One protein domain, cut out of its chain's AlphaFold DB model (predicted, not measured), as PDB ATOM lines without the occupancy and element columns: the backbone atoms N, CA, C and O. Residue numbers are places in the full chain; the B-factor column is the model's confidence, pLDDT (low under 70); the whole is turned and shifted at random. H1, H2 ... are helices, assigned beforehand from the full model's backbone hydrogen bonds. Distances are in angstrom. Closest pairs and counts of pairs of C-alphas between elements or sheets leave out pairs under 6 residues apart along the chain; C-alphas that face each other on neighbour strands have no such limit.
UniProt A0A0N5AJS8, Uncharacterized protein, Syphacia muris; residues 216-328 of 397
ATOM      1  N   GLU A 216      53.201  35.323 -50.246       96.88
ATOM      2  CA  GLU A 216      53.696  34.120 -50.922       96.88
ATOM      3  C   GLU A 216      54.329  33.137 -49.927       96.88
ATOM      4  O   GLU A 216      54.044  31.943 -49.961       96.88
ATOM      5  N   LEU A 217      55.172  33.613 -49.003       96.62
ATOM      6  CA  LEU A 217      55.753  32.757 -47.961       96.62
ATOM      7  C   LEU A 217      54.670  32.132 -47.071       96.62
ATOM      8  O   LEU A 217      54.747  30.949 -46.735       96.62
ATOM      9  N   GLN A 218      53.660  32.912 -46.692       97.38
ATOM     10  CA  GLN A 218      52.602  32.436 -45.810       97.38
ATOM     11  C   GLN A 218      51.681  31.418 -46.498       97.38
ATOM     12  O   GLN A 218      51.427  30.364 -45.906       97.38
ATOM     13  N   MET A 219      51.285  31.685 -47.745       96.94
ATOM     14  CA  MET A 219      50.495  30.796 -48.602       96.94
ATOM     15  C   MET A 219      51.237  29.491 -48.893       96.94
ATOM     16  O   MET A 219      50.707  28.425 -48.600       96.94
ATOM     17  N   ASN A 220      52.500  29.552 -49.331       96.12
ATOM     18  CA  ASN A 220      53.322  28.356 -49.567       96.12
ATOM     19  C   ASN A 220      53.452  27.492 -48.299       96.12
ATOM     20  O   ASN A 220      53.435  26.260 -48.361       96.12
ATOM     21  N   GLY A 221      53.566  28.125 -47.126       95.69
ATOM     22  CA  GLY A 221      53.576  27.417 -45.845       95.69
ATOM     23  C   GLY A 221      52.237  26.744 -45.524       95.69
ATOM     24  O   GLY A 221      52.220  25.638 -44.982       95.69
ATOM     25  N   TYR A 222      51.109  27.378 -45.860       97.06
ATOM     26  CA  TYR A 222      49.787  26.758 -45.750       97.06
ATOM     27  C   TYR A 222      49.646  25.566 -46.700       97.06
ATOM     28  O   TYR A 222      49.361  24.469 -46.228       97.06
ATOM     29  N   GLU A 223      49.943  25.745 -47.988       95.62
ATOM     30  CA  GLU A 223      49.899  24.679 -48.997       95.62
ATOM     31  C   GLU A 223      50.725  23.465 -48.567       95.62
ATOM     32  O   GLU A 223      50.218  22.345 -48.534       95.62
ATOM     33  N   SER A 224      51.963  23.694 -48.123       94.44
ATOM     34  CA  SER A 224      52.841  22.625 -47.635       94.44
ATOM     35  C   SER A 224      52.227  21.871 -46.450       94.44
ATOM     36  O   SER A 224      52.342  20.654 -46.361       94.44
ATOM     37  N   THR A 225      51.525  22.571 -45.555       95.94
ATOM     38  CA  THR A 225      50.862  21.950 -44.398       95.94
ATOM     39  C   THR A 225      49.648  21.119 -44.813       95.94
ATOM     40  O   THR A 225      49.401  20.068 -44.228       95.94
ATOM     41  N   THR A 226      48.912  21.532 -45.846       95.38
ATOM     42  CA  THR A 226      47.740  20.781 -46.330       95.38
ATOM     43  C   THR A 226      48.084  19.451 -47.006       95.38
ATOM     44  O   THR A 226      47.203  18.611 -47.170       95.38
ATOM     45  N   ILE A 227      49.353  19.229 -47.367       94.19
ATOM     46  CA  ILE A 227      49.828  17.945 -47.906       94.19
ATOM     47  C   ILE A 227      49.850  16.873 -46.808       94.19
ATOM     48  O   ILE A 227      49.417  15.745 -47.037       94.19
ATOM     49  N   ASP A 228      50.335  17.231 -45.617       92.75
ATOM     50  CA  ASP A 228      50.581  16.283 -44.525       92.75
ATOM     51  C   ASP A 228      49.444  16.231 -43.496       92.75
ATOM     52  O   ASP A 228      49.337  15.279 -42.719       92.75
ATOM     53  N   PHE A 229      48.586  17.252 -43.466       95.38
ATOM     54  CA  PHE A 229      47.545  17.399 -42.457       95.38
ATOM     55  C   PHE A 229      46.173  17.633 -43.086       95.38
ATOM     56  O   PHE A 229      46.017  18.387 -44.045       95.38
ATOM     57  N   ARG A 230      45.141  17.030 -42.479       95.81
ATOM     58  CA  ARG A 230      43.745  17.283 -42.859       95.81
ATOM     59  C   ARG A 230      43.365  18.760 -42.640       95.81
ATOM     60  O   ARG A 230      43.942  19.407 -41.760       95.81
ATOM     61  N   PRO A 231      42.366  19.294 -43.361       97.12
ATOM     62  CA  PRO A 231      41.957  20.696 -43.243       97.12
ATOM     63  C   PRO A 231      41.613  21.147 -41.815       97.12
ATOM     64  O   PRO A 231      42.023  22.230 -41.404       97.12
ATOM     65  N   PHE A 232      40.923  20.315 -41.026       97.56
ATOM     66  CA  PHE A 232      40.548  20.621 -39.639       97.56
ATOM     67  C   PHE A 232      41.686  20.421 -38.616       97.56
ATOM     68  O   PHE A 232      41.472  20.454 -37.406       97.56
ATOM     69  N   HIS A 233      42.923  20.202 -39.055       97.00
ATOM     70  CA  HIS A 233      44.051  20.060 -38.140       97.00
ATOM     71  C   HIS A 233      44.538  21.430 -37.617       97.00
ATOM     72  O   HIS A 233      44.681  22.360 -38.421       97.00
ATOM     73  N   PRO A 234      44.921  21.565 -36.326       96.75
ATOM     74  CA  PRO A 234      45.388  22.838 -35.771       96.75
ATOM     75  C   PRO A 234      46.559  23.449 -36.545       96.75
ATOM     76  O   PRO A 234      46.644  24.662 -36.693       96.75
ATOM     77  N   LYS A 235      47.467  22.625 -37.089       95.62
ATOM     78  CA  LYS A 235      48.590  23.133 -37.900       95.62
ATOM     79  C   LYS A 235      48.118  23.862 -39.165       95.62
ATOM     80  O   LYS A 235      48.613  24.955 -39.416       95.62
ATOM     81  N   CYS A 236      47.144  23.326 -39.906       96.94
ATOM     82  CA  CYS A 236      46.576  23.991 -41.088       96.94
ATOM     83  C   CYS A 236      45.924  25.322 -40.704       96.94
ATOM     84  O   CYS A 236      46.201  26.362 -41.302       96.94
ATOM     85  N   LEU A 237      45.115  25.303 -39.646       98.25
ATOM     86  CA  LEU A 237      44.391  26.477 -39.166       98.25
ATOM     87  C   LEU A 237      45.329  27.565 -38.633       98.25
ATOM     88  O   LEU A 237      45.139  28.740 -38.936       98.25
ATOM     89  N   ARG A 238      46.407  27.204 -37.925       97.50
ATOM     90  CA  ARG A 238      47.428  28.172 -37.496       97.50
ATOM     91  C   ARG A 238      48.099  28.859 -38.687       97.50
ATOM     92  O   ARG A 238      48.395  30.045 -38.591       97.50
ATOM     93  N   ARG A 239      48.308  28.173 -39.820       97.25
ATOM     94  CA  ARG A 239      48.833  28.812 -41.043       97.25
ATOM     95  C   ARG A 239      47.845  29.817 -41.639       97.25
ATOM     96  O   ARG A 239      48.259  30.921 -41.981       97.25
ATOM     97  N   LEU A 240      46.550  29.488 -41.683       97.88
ATOM     98  CA  LEU A 240      45.508  30.453 -42.065       97.88
ATOM     99  C   LEU A 240      45.510  31.671 -41.131       97.88
ATOM    100  O   LEU A 240      45.512  32.812 -41.590       97.88
ATOM    101  N   ARG A 241      45.618  31.440 -39.819       97.56
ATOM    102  CA  ARG A 241      45.700  32.506 -38.815       97.56
ATOM    103  C   ARG A 241      46.926  33.407 -38.993       97.56
ATOM    104  O   ARG A 241      46.823  34.611 -38.763       97.56
ATOM    105  N   LYS A 242      48.070  32.864 -39.426       96.88
ATOM    106  CA  LYS A 242      49.260  33.669 -39.754       96.88
ATOM    107  C   LYS A 242      49.014  34.593 -40.945       96.88
ATOM    108  O   LYS A 242      49.415  35.752 -40.876       96.88
ATOM    109  N   MET A 243      48.319  34.126 -41.986       97.44
ATOM    110  CA  MET A 243      47.902  34.997 -43.093       97.44
ATOM    111  C   MET A 243      46.978  36.113 -42.590       97.44
ATOM    112  O   MET A 243      47.237  37.279 -42.873       97.44
ATOM    113  N   CYS A 244      45.998  35.785 -41.742       96.88
ATOM    114  CA  CYS A 244      45.163  36.784 -41.069       96.88
ATOM    115  C   CYS A 244      45.984  37.838 -40.315       96.88
ATOM    116  O   CYS A 244      45.707  39.020 -40.464       96.88
ATOM    117  N   SER A 245      47.015  37.444 -39.559       96.19
ATOM    118  CA  SER A 245      47.862  38.406 -38.836       96.19
ATOM    119  C   SER A 245      48.577  39.382 -39.773       96.19
ATOM    120  O   SER A 245      48.729  40.554 -39.445       96.19
ATOM    121  N   VAL A 246      49.029  38.922 -40.942       95.62
ATOM    122  CA  VAL A 246      49.664  39.807 -41.931       95.62
ATOM    123  C   VAL A 246      48.637  40.779 -42.525       95.62
ATOM    124  O   VAL A 246      48.962  41.947 -42.721       95.62
ATOM    125  N   ILE A 247      47.400  40.327 -42.763       94.31
ATOM    126  CA  ILE A 247      46.294  41.175 -43.235       94.31
ATOM    127  C   ILE A 247      45.931  42.231 -42.183       94.31
ATOM    128  O   ILE A 247      45.850  43.410 -42.514       94.31
ATOM    129  N   GLU A 248      45.773  41.834 -40.918       93.94
ATOM    130  CA  GLU A 248      45.516  42.751 -39.798       93.94
ATOM    131  C   GLU A 248      46.578  43.851 -39.737       93.94
ATOM    132  O   GLU A 248      46.254  45.035 -39.831       93.94
ATOM    133  N   ASN A 249      47.853  43.453 -39.702       93.25
ATOM    134  CA  ASN A 249      48.962  44.400 -39.658       93.25
ATOM    135  C   ASN A 249      49.009  45.303 -40.904       93.25
ATOM    136  O   ASN A 249      49.451  46.444 -40.818       93.25
ATOM    137  N   PHE A 250      48.586  44.810 -42.073       92.25
ATOM    138  CA  PHE A 250      48.529  45.618 -43.293       92.25
ATOM    139  C   PHE A 250      47.502  46.743 -43.169       92.25
ATOM    140  O   PHE A 250      47.830  47.891 -43.465       92.25
ATOM    141  N   PHE A 251      46.293  46.434 -42.701       89.81
ATOM    142  CA  PHE A 251      45.253  47.444 -42.512       89.81
ATOM    143  C   PHE A 251      45.599  48.447 -41.406       89.81
ATOM    144  O   PHE A 251      45.296  49.629 -41.553       89.81
ATOM    145  N   ASP A 252      46.264  47.998 -40.340       90.25
ATOM    146  CA  ASP A 252      46.662  48.868 -39.230       90.25
ATOM    147  C   ASP A 252      47.783  49.846 -39.635       90.25
ATOM    148  O   ASP A 252      47.732  51.032 -39.307       90.25
ATOM    149  N   GLU A 253      48.785  49.374 -40.381       89.88
ATOM    150  CA  GLU A 253      49.958  50.176 -40.764       89.88
ATOM    151  C   GLU A 253      49.736  50.998 -42.047       89.88
ATOM    152  O   GLU A 253      50.410  52.011 -42.272       89.88
ATOM    153  N   PHE A 254      48.789  50.593 -42.902       86.56
ATOM    154  CA  PHE A 254      48.521  51.239 -44.190       86.56
ATOM    155  C   PHE A 254      47.027  51.506 -44.460       86.56
ATOM    156  O   PHE A 254      46.502  51.077 -45.489       86.56
ATOM    157  N   PRO A 255      46.339  52.309 -43.627       79.81
ATOM    158  CA  PRO A 255      44.893  52.550 -43.740       79.81
ATOM    159  C   PRO A 255      44.456  53.388 -44.963       79.81
ATOM    160  O   PRO A 255      43.290  53.751 -45.068       79.81
ATOM    161  N   GLY A 256      45.374  53.749 -45.866       72.69
ATOM    162  CA  GLY A 256      45.143  54.695 -46.966       72.69
ATOM    163  C   GLY A 256      45.350  54.133 -48.372       72.69
ATOM    164  O   GLY A 256      45.538  54.919 -49.296       72.69
ATOM    165  N   PHE A 257      45.388  52.809 -48.543       76.00
ATOM    166  CA  PHE A 257      45.427  52.208 -49.878       76.00
ATOM    167  C   PHE A 257      44.085  52.409 -50.597       76.00
ATOM    168  O   PHE A 257      43.039  52.068 -50.049       76.00
ATOM    169  N   GLU A 258      44.126  52.961 -51.815       71.44
ATOM    170  CA  GLU A 258      42.930  53.206 -52.642       71.44
ATOM    171  C   GLU A 258      42.272  51.901 -53.104       71.44
ATOM    172  O   GLU A 258      41.050  51.814 -53.175       71.44
ATOM    173  N   SER A 259      43.082  50.877 -53.380       81.06
ATOM    174  CA  SER A 259      42.631  49.541 -53.753       81.06
ATOM    175  C   SER A 259      43.367  48.472 -52.956       81.06
ATOM    176  O   SER A 259      44.502  48.658 -52.499       81.06
ATOM    177  N   LEU A 260      42.696  47.338 -52.762       86.50
ATOM    178  CA  LEU A 260      43.270  46.220 -52.035       86.50
ATOM    179  C   LEU A 260      44.361  45.566 -52.901       86.50
ATOM    180  O   LEU A 260      44.124  45.278 -54.074       86.50
ATOM    181  N   PRO A 261      45.573  45.324 -52.376       90.50
ATOM    182  CA  PRO A 261      46.588  44.625 -53.149       90.50
ATOM    183  C   PRO A 261      46.124  43.209 -53.504       90.50
ATOM    184  O   PRO A 261      45.632  42.491 -52.636       90.50
ATOM    185  N   ALA A 262      46.377  42.768 -54.739       91.69
ATOM    186  CA  ALA A 262      45.963  41.445 -55.224       91.69
ATOM    187  C   ALA A 262      46.418  40.280 -54.320       91.69
ATOM    188  O   ALA A 262      45.690  39.311 -54.139       91.69
ATOM    189  N   CYS A 263      47.595  40.382 -53.687       93.44
ATOM    190  CA  CYS A 263      48.070  39.360 -52.748       93.44
ATOM    191  C   CYS A 263      47.230  39.271 -51.463       93.44
ATOM    192  O   CYS A 263      47.178  38.211 -50.841       93.44
ATOM    193  N   ILE A 264      46.587  40.368 -51.048       93.62
ATOM    194  CA  ILE A 264      45.668  40.393 -49.908       93.62
ATOM    195  C   ILE A 264      44.317  39.807 -50.319       93.62
ATOM    196  O   ILE A 264      43.757  39.020 -49.563       93.62
ATOM    197  N   GLU A 265      43.818  40.136 -51.513       91.75
ATOM    198  CA  GLU A 265      42.592  39.544 -52.072       91.75
ATOM    199  C   GLU A 265      42.705  38.021 -52.184       91.75
ATOM    200  O   GLU A 265      41.860  37.285 -51.671       91.75
ATOM    201  N   GLU A 266      43.798  37.543 -52.777       94.25
ATOM    202  CA  GLU A 266      44.098  36.118 -52.893       94.25
ATOM    203  C   GLU A 266      44.209  35.453 -51.514       94.25
ATOM    204  O   GLU A 266      43.633  34.387 -51.289       94.25
ATOM    205  N   ALA A 267      44.882  36.099 -50.553       95.75
ATOM    206  CA  ALA A 267      44.986  35.582 -49.190       95.75
ATOM    207  C   ALA A 267      43.612  35.460 -48.522       95.75
ATOM    208  O   ALA A 267      43.321  34.426 -47.921       95.75
ATOM    209  N   LEU A 268      42.760  36.483 -48.633       94.44
ATOM    210  CA  LEU A 268      41.405  36.460 -48.081       94.44
ATOM    211  C   LEU A 268      40.585  35.309 -48.663       94.44
ATOM    212  O   LEU A 268      39.911  34.603 -47.910       94.44
ATOM    213  N   GLU A 269      40.681  35.073 -49.971       93.81
ATOM    214  CA  GLU A 269      39.966  33.978 -50.625       93.81
ATOM    215  C   GLU A 269      40.484  32.600 -50.182       93.81
ATOM    216  O   GLU A 269      39.687  31.718 -49.850       93.81
ATOM    217  N   ILE A 270      41.807  32.424 -50.079       96.25
ATOM    218  CA  ILE A 270      42.420  31.194 -49.551       96.25
ATOM    219  C   ILE A 270      41.966  30.935 -48.113       96.25
ATOM    220  O   ILE A 270      41.593  29.808 -47.776       96.25
ATOM    221  N   ILE A 271      41.964  31.961 -47.256       97.31
ATOM    222  CA  ILE A 271      41.522  31.837 -45.863       97.31
ATOM    223  C   ILE A 271      40.035  31.467 -45.815       97.31
ATOM    224  O   ILE A 271      39.664  30.535 -45.098       97.31
ATOM    225  N   ARG A 272      39.187  32.135 -46.607       95.44
ATOM    226  CA  ARG A 272      37.745  31.859 -46.691       95.44
ATOM    227  C   ARG A 272      37.475  30.410 -47.090       95.44
ATOM    228  O   ARG A 272      36.719  29.712 -46.408       95.44
ATOM    229  N   LEU A 273      38.114  29.941 -48.162       96.12
ATOM    230  CA  LEU A 273      37.962  28.570 -48.645       96.12
ATOM    231  C   LEU A 273      38.534  27.553 -47.646       96.12
ATOM    232  O   LEU A 273      37.906  26.525 -47.381       96.12
ATOM    233  N   GLY A 274      39.695  27.845 -47.059       96.94
ATOM    234  CA  GLY A 274      40.350  27.003 -46.060       96.94
ATOM    235  C   GLY A 274      39.489  26.794 -44.816       96.94
ATOM    236  O   GLY A 274      39.259  25.654 -44.412       96.94
ATOM    237  N   VAL A 275      38.924  27.868 -44.258       97.06
ATOM    238  CA  VAL A 275      38.005  27.788 -43.111       97.06
ATOM    239  C   VAL A 275      36.720  27.055 -43.469       97.06
ATOM    240  O   VAL A 275      36.271  26.203 -42.702       97.06
ATOM    241  N   HIS A 276      36.127  27.336 -44.631       96.12
ATOM    242  CA  HIS A 276      34.936  26.617 -45.083       96.12
ATOM    243  C   HIS A 276      35.198  25.104 -45.173       96.12
ATOM    244  O   HIS A 276      34.402  24.292 -44.694       96.12
ATOM    245  N   THR A 277      36.352  24.727 -45.722       97.06
ATOM    246  CA  THR A 277      36.778  23.329 -45.846       97.06
ATOM    247  C   THR A 277      37.016  22.702 -44.473       97.06
ATOM    248  O   THR A 277      36.532  21.605 -44.213       97.06
ATOM    249  N   ALA A 278      37.676  23.411 -43.554       97.75
ATOM    250  CA  ALA A 278      37.897  22.945 -42.188       97.75
ATOM    251  C   ALA A 278      36.589  22.775 -41.395       97.75
ATOM    252  O   ALA A 278      36.452  21.812 -40.649       97.75
ATOM    253  N   LYS A 279      35.591  23.650 -41.583       96.62
ATOM    254  CA  LYS A 279      34.248  23.512 -40.982       96.62
ATOM    255  C   LYS A 279      33.481  22.304 -41.512       96.62
ATOM    256  O   LYS A 279      32.659  21.733 -40.799       96.62
ATOM    257  N   PHE A 280      33.693  21.945 -42.774       95.88
ATOM    258  CA  PHE A 280      33.132  20.718 -43.327       95.88
ATOM    259  C   PHE A 280      33.852  19.492 -42.751       95.88
ATOM    260  O   PHE A 280      33.205  18.577 -42.243       95.88
ATOM    261  N   ASP A 281      35.185  19.524 -42.755       97.00
ATOM    262  CA  ASP A 281      36.051  18.458 -42.247       97.00
ATOM    263  C   ASP A 281      35.898  18.229 -40.731       97.00
ATOM    264  O   ASP A 281      36.032  17.101 -40.267       97.00
ATOM    265  N   SER A 282      35.529  19.251 -39.950       95.94
ATOM    266  CA  SER A 282      35.306  19.130 -38.501       95.94
ATOM    267  C   SER A 282      34.169  18.175 -38.141       95.94
ATOM    268  O   SER A 282      34.245  17.463 -37.137       95.94
ATOM    269  N   LYS A 283      33.123  18.122 -38.975       93.81
ATOM    270  CA  LYS A 283      32.003  17.186 -38.810       93.81
ATOM    271  C   LYS A 283      32.465  15.752 -39.023       93.81
ATOM    272  O   LYS A 283      32.062  14.860 -38.281       93.81
ATOM    273  N   GLU A 284      33.322  15.554 -40.019       94.50
ATOM    274  CA  GLU A 284      33.882  14.244 -40.326       94.50
ATOM    275  C   GLU A 284      34.870  13.800 -39.247       94.50
ATOM    276  O   GLU A 284      34.780  12.675 -38.766       94.50
ATOM    277  N   TYR A 285      35.731  14.708 -38.780       94.75
ATOM    278  CA  TYR A 285      36.617  14.468 -37.645       94.75
ATOM    279  C   TYR A 285      35.829  14.013 -36.415       94.75
ATOM    280  O   TYR A 285      36.123  12.959 -35.863       94.75
ATOM    281  N   ALA A 286      34.787  14.759 -36.022       93.19
ATOM    282  CA  ALA A 286      33.970  14.422 -34.856       93.19
ATOM    283  C   ALA A 286      33.296  13.047 -34.989       93.19
ATOM    284  O   ALA A 286      33.230  12.282 -34.025       93.19
ATOM    285  N   ARG A 287      32.836  12.702 -36.199       93.06
ATOM    286  CA  ARG A 287      32.251  11.391 -36.503       93.06
ATOM    287  C   ARG A 287      33.270  10.258 -36.355       93.06
ATOM    288  O   ARG A 287      32.923   9.205 -35.829       93.06
ATOM    289  N   GLU A 288      34.497  10.452 -36.836       93.19
ATOM    290  CA  GLU A 288      35.576   9.455 -36.783       93.19
ATOM    291  C   GLU A 288      36.108   9.232 -35.364       93.19
ATOM    292  O   GLU A 288      36.411   8.098 -34.994       93.19
ATOM    293  N   THR A 289      36.203  10.295 -34.564       89.88
ATOM    294  CA  THR A 289      36.731  10.244 -33.193       89.88
ATOM    295  C   THR A 289      35.664   9.964 -32.137       89.88
ATOM    296  O   THR A 289      35.997   9.720 -30.979       89.88
ATOM    297  N   GLY A 290      34.381   9.952 -32.514       88.94
ATOM    298  CA  GLY A 290      33.271   9.757 -31.577       88.94
ATOM    299  C   GLY A 290      33.045  10.960 -30.657       88.94
ATOM    300  O   GLY A 290      32.523  10.805 -29.550       88.94
ATOM    301  N   ILE A 291      33.448  12.153 -31.099       88.25
ATOM    302  CA  ILE A 291      33.168  13.400 -30.391       88.25
ATOM    303  C   ILE A 291      31.688  13.747 -30.567       88.25
ATOM    304  O   ILE A 291      31.145  13.820 -31.668       88.25
ATOM    305  N   SER A 292      31.048  13.993 -29.439       83.25
ATOM    306  CA  SER A 292      29.693  14.492 -29.260       83.25
ATOM    307  C   SER A 292      29.746  15.838 -28.535       83.25
ATOM    308  O   SER A 292      30.788  16.247 -28.022       83.25
ATOM    309  N   SER A 293      28.611  16.530 -28.435       75.31
ATOM    310  CA  SER A 293      28.536  17.795 -27.691       75.31
ATOM    311  C   SER A 293      28.932  17.670 -26.215       75.31
ATOM    312  O   SER A 293      29.306  18.666 -25.610       75.31
ATOM    313  N   GLU A 294      28.844  16.471 -25.633       76.19
ATOM    314  CA  GLU A 294      29.074  16.236 -24.202       76.19
ATOM    315  C   GLU A 294      30.547  15.978 -23.852       76.19
ATOM    316  O   GLU A 294      30.944  16.223 -22.719       76.19
ATOM    317  N   ASN A 295      31.361  15.517 -24.807       85.12
ATOM    318  CA  ASN A 295      32.778  15.165 -24.604       85.12
ATOM    319  C   ASN A 295      33.740  15.965 -25.501       85.12
ATOM    320  O   ASN A 295      34.938  15.693 -25.513       85.12
ATOM    321  N   ALA A 296      33.248  16.961 -26.243       79.38
ATOM    322  CA  ALA A 296      34.080  17.805 -27.104       79.38
ATOM    323  C   ALA A 296      35.201  18.535 -26.347       79.38
ATOM    324  O   ALA A 296      36.266  18.750 -26.915       79.38
ATOM    325  N   SER A 297      34.990  18.874 -25.070       85.75
ATOM    326  CA  SER A 297      35.996  19.527 -24.221       85.75
ATOM    327  C   SER A 297      37.222  18.665 -23.927       85.75
ATOM    328  O   SER A 297      38.256  19.202 -23.536       85.75
ATOM    329  N   ASP A 298      37.103  17.347 -24.083       88.00
ATOM    330  CA  ASP A 298      38.150  16.401 -23.698       88.00
ATOM    331  C   ASP A 298      39.181  16.212 -24.822       88.00
ATOM    332  O   ASP A 298      40.312  15.793 -24.567       88.00
ATOM    333  N   ASP A 299      38.816  16.556 -26.062       91.81
ATOM    334  CA  ASP A 299      39.716  16.512 -27.209       91.81
ATOM    335  C   ASP A 299      40.381  17.878 -27.433       91.81
ATOM    336  O   ASP A 299      39.797  18.829 -27.959       91.81
ATOM    337  N   VAL A 300      41.651  17.958 -27.029       92.69
ATOM    338  CA  VAL A 300      42.472  19.172 -27.134       92.69
ATOM    339  C   VAL A 300      42.605  19.646 -28.583       92.69
ATOM    340  O   VAL A 300      42.556  20.849 -28.833       92.69
ATOM    341  N   CYS A 301      42.752  18.724 -29.540       92.12
ATOM    342  CA  CYS A 301      42.900  19.069 -30.953       92.12
ATOM    343  C   CYS A 301      41.598  19.641 -31.514       92.12
ATOM    344  O   CYS A 301      41.629  20.636 -32.235       92.12
ATOM    345  N   TYR A 302      40.460  19.041 -31.164       94.88
ATOM    346  CA  TYR A 302      39.145  19.529 -31.565       94.88
ATOM    347  C   TYR A 302      38.884  20.939 -31.034       94.88
ATOM    348  O   TYR A 302      38.512  21.827 -31.805       94.88
ATOM    349  N   MET A 303      39.112  21.157 -29.736       95.56
ATOM    350  CA  MET A 303      38.896  22.457 -29.098       95.56
ATOM    351  C   MET A 303      39.799  23.534 -29.695       95.56
ATOM    352  O   MET A 303      39.306  24.587 -30.097       95.56
ATOM    353  N   GLU A 304      41.093  23.245 -29.839       96.69
ATOM    354  CA  GLU A 304      42.033  24.183 -30.447       96.69
ATOM    355  C   GLU A 304      41.635  24.541 -31.886       96.69
ATOM    356  O   GLU A 304      41.607  25.718 -32.248       96.69
ATOM    357  N   SER A 305      41.293  23.549 -32.713       97.56
ATOM    358  CA  SER A 305      40.862  23.798 -34.089       97.56
ATOM    359  C   SER A 305      39.580  24.627 -34.159       97.56
ATOM    360  O   SER A 305      39.474  25.539 -34.980       97.56
ATOM    361  N   MET A 306      38.599  24.349 -33.299       96.56
ATOM    362  CA  MET A 306      37.357  25.122 -33.259       96.56
ATOM    363  C   MET A 306      37.592  26.570 -32.833       96.56
ATOM    364  O   MET A 306      36.967  27.472 -33.391       96.56
ATOM    365  N   ASP A 307      38.482  26.809 -31.872       97.06
ATOM    366  CA  ASP A 307      38.802  28.162 -31.422       97.06
ATOM    367  C   ASP A 307      39.572  28.948 -32.488       97.06
ATOM    368  O   ASP A 307      39.226  30.100 -32.755       97.06
ATOM    369  N   LEU A 308      40.508  28.307 -33.196       98.19
ATOM    370  CA  LEU A 308      41.179  28.909 -34.353       98.19
ATOM    371  C   LEU A 308      40.187  29.272 -35.465       98.19
ATOM    372  O   LEU A 308      40.285  30.356 -36.034       98.19
ATOM    373  N   ILE A 309      39.210  28.409 -35.768       97.94
ATOM    374  CA  ILE A 309      38.169  28.715 -36.763       97.94
ATOM    375  C   ILE A 309      37.380  29.964 -36.362       97.94
ATOM    376  O   ILE A 309      37.189  30.845 -37.198       97.94
ATOM    377  N   LYS A 310      36.947  30.061 -35.097       97.12
ATOM    378  CA  LYS A 310      36.207  31.235 -34.606       97.12
ATOM    379  C   LYS A 310      37.042  32.506 -34.716       97.12
ATOM    380  O   LYS A 310      36.529  33.532 -35.149       97.12
ATOM    381  N   GLU A 311      38.313  32.444 -34.326       97.19
ATOM    382  CA  GLU A 311      39.221  33.590 -34.407       97.19
ATOM    383  C   GLU A 311      39.391  34.061 -35.857       97.19
ATOM    384  O   GLU A 311      39.261  35.249 -36.147       97.19
ATOM    385  N   ILE A 312      39.613  33.125 -36.784       97.38
ATOM    386  CA  ILE A 312      39.767  33.440 -38.205       97.38
ATOM    387  C   ILE A 312      38.462  33.991 -38.794       97.38
ATOM    388  O   ILE A 312      38.512  34.953 -39.556       97.38
ATOM    389  N   ASP A 313      37.300  33.437 -38.437       95.19
ATOM    390  CA  ASP A 313      35.995  33.931 -38.897       95.19
ATOM    391  C   ASP A 313      35.757  35.393 -38.502       95.19
ATOM    392  O   ASP A 313      35.257  36.171 -39.313       95.19
ATOM    393  N   ILE A 314      36.125  35.780 -37.275       94.06
ATOM    394  CA  ILE A 314      36.005  37.167 -36.798       94.06
ATOM    395  C   ILE A 314      36.849  38.101 -37.671       94.06
ATOM    396  O   ILE A 314      36.386  39.168 -38.076       94.06
ATOM    397  N   ILE A 315      38.079  37.689 -37.985       93.06
ATOM    398  CA  ILE A 315      38.996  38.468 -38.821       93.06
ATOM    399  C   ILE A 315      38.474  38.552 -40.256       93.06
ATOM    400  O   ILE A 315      38.422  39.639 -40.828       93.06
ATOM    401  N   LEU A 316      38.039  37.427 -40.830       92.06
ATOM    402  CA  LEU A 316      37.430  37.399 -42.157       92.06
ATOM    403  C   LEU A 316      36.232  38.339 -42.224       92.06
ATOM    404  O   LEU A 316      36.180  39.156 -43.131       92.06
ATOM    405  N   TYR A 317      35.312  38.273 -41.260       90.44
ATOM    406  CA  TYR A 317      34.143  39.149 -41.217       90.44
ATOM    407  C   TYR A 317      34.541  40.632 -41.223       90.44
ATOM    408  O   TYR A 317      34.017  41.405 -42.019       90.44
ATOM    409  N   LYS A 318      35.540  41.008 -40.412       89.56
ATOM    410  CA  LYS A 318      36.047  42.384 -40.325       89.56
ATOM    411  C   LYS A 318      36.591  42.917 -41.657       89.56
ATOM    412  O   LYS A 318      36.413  44.096 -41.941       89.56
ATOM    413  N   TYR A 319      37.270  42.087 -42.451       85.88
ATOM    414  CA  TYR A 319      37.988  42.549 -43.650       85.88
ATOM    415  C   TYR A 319      37.322  42.167 -44.984       85.88
ATOM    416  O   TYR A 319      37.602  42.811 -45.996       85.88
ATOM    417  N   LEU A 320      36.402  41.194 -45.016       77.69
ATOM    418  CA  LEU A 320      35.602  40.903 -46.215       77.69
ATOM    419  C   LEU A 320      34.589  42.011 -46.515       77.69
ATOM    420  O   LEU A 320      34.292  42.246 -47.683       77.69
ATOM    421  N   GLU A 321      34.068  42.705 -45.499       67.69
ATOM    422  CA  GLU A 321      33.184  43.858 -45.722       67.69
ATOM    423  C   GLU A 321      33.904  44.964 -46.519       67.69
ATOM    424  O   GLU A 321      33.302  45.578 -47.398       67.69
ATOM    425  N   CYS A 322      35.215  45.146 -46.315       60.81
ATOM    426  CA  CYS A 322      36.039  46.054 -47.122       60.81
ATOM    427  C   CYS A 322      36.248  45.555 -48.563       60.81
ATOM    428  O   CYS A 322      36.275  46.362 -49.489       60.81
ATOM    429  N   TYR A 323      36.382  44.240 -48.763       59.44
ATOM    430  CA  TYR A 323      36.505  43.627 -50.093       59.44
ATOM    431  C   TYR A 323      35.218  43.796 -50.921       59.44
ATOM    432  O   TYR A 323      35.269  44.183 -52.086       59.44
ATOM    433  N   LEU A 324      34.052  43.578 -50.304       57.34
ATOM    434  CA  LEU A 324      32.754  43.724 -50.969       57.34
ATOM    435  C   LEU A 324      32.414  45.191 -51.279       57.34
ATOM    436  O   LEU A 324      31.902  45.476 -52.357       57.34
ATOM    437  N   ALA A 325      32.773  46.129 -50.395       55.91
ATOM    438  CA  ALA A 325      32.541  47.558 -50.618       55.91
ATOM    439  C   ALA A 325      33.303  48.128 -51.835       55.91
ATOM    440  O   ALA A 325      32.818  49.067 -52.464       55.91
ATOM    441  N   ASN A 326      34.459  47.553 -52.187       51.56
ATOM    442  CA  ASN A 326      35.271  47.974 -53.338       51.56
ATOM    443  C   ASN A 326      34.921  47.218 -54.637       51.56
ATOM    444  O   ASN A 326      35.151  47.727 -55.733       51.56
ATOM    445  N   SER A 327      34.336  46.020 -54.529       49.50
ATOM    446  CA  SER A 327      33.864  45.212 -55.668       49.50
ATOM    447  C   SER A 327      32.656  45.845 -56.373       49.50
ATOM    448  O   SER A 327      32.548  45.798 -57.598       49.50
ATOM    449  N   ASP A 328      31.750  46.466 -55.615       45.94
ATOM    450  CA  ASP A 328      30.516  47.035 -56.172       45.94
ATOM    451  C   ASP A 328      30.744  48.350 -56.942       45.94
ATOM    452  O   ASP A 328      29.883  48.763 -57.719       45.94
TER     453      ASP A 328
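AT A GLANCE: This is residues 216 to 328 of the 397 residues of an uncharacterized protein of Syphacia muris (UniProt A0A0N5AJS8). The long helices H3 and H4 pack with H2 as an elongated core, and the shorter H1 packs on H2, away from H4. Together they make an up-and-down bundle, each helix running against the one before. The printed part has 113 residues, four named helices in order H1 to H4 and no named strand: all helix, compact, radius of gyration of the C-alphas 15.3 A, spans 49 by 27 by 24 A.

HOW THE PARTS SIT: Start at H3, residues 262 to 289. It touches H4, residues 300 to 327, its hairpin partner; their closest C-alphas, Val 275 and Ile 309, are 6.4 A apart. H3 also forms a hairpin with H2, residues 234 to 253, closest at C-alphas 240 and 271, 5.7 A. H2 touches H1, residues 216 to 228, with residues 235 to 243 alone, again a hairpin, closest at C-alphas 239 and 222, 5.2 A. H2 and H4 touch, closest at C-alphas 234 and 305, 4.9 A. H1 and H4 are apart. Every O i to N i+4 pair is within hydrogen-bond range in H2, 8 of 9 in H1, 22 of 24 in H3 and in H4.

IN THESE COORDINATES: Find C-alpha 216 at (53.696, 34.120, -50.922), where H1 begins its 19.2 A; H2 runs 28.2 A, H3 39.3 A. H4 runs 39.6 A, with a kink of 34 degrees near residue 317, to C-alpha 327 at (33.864, 45.212, -55.668).

THE WHOLE: The C-alphas farthest apart, Glu 258 and Gly 290, are 49.2 A apart. The printed part has no cut and no long link; residues 321 to 328 of this model have pLDDT under 70.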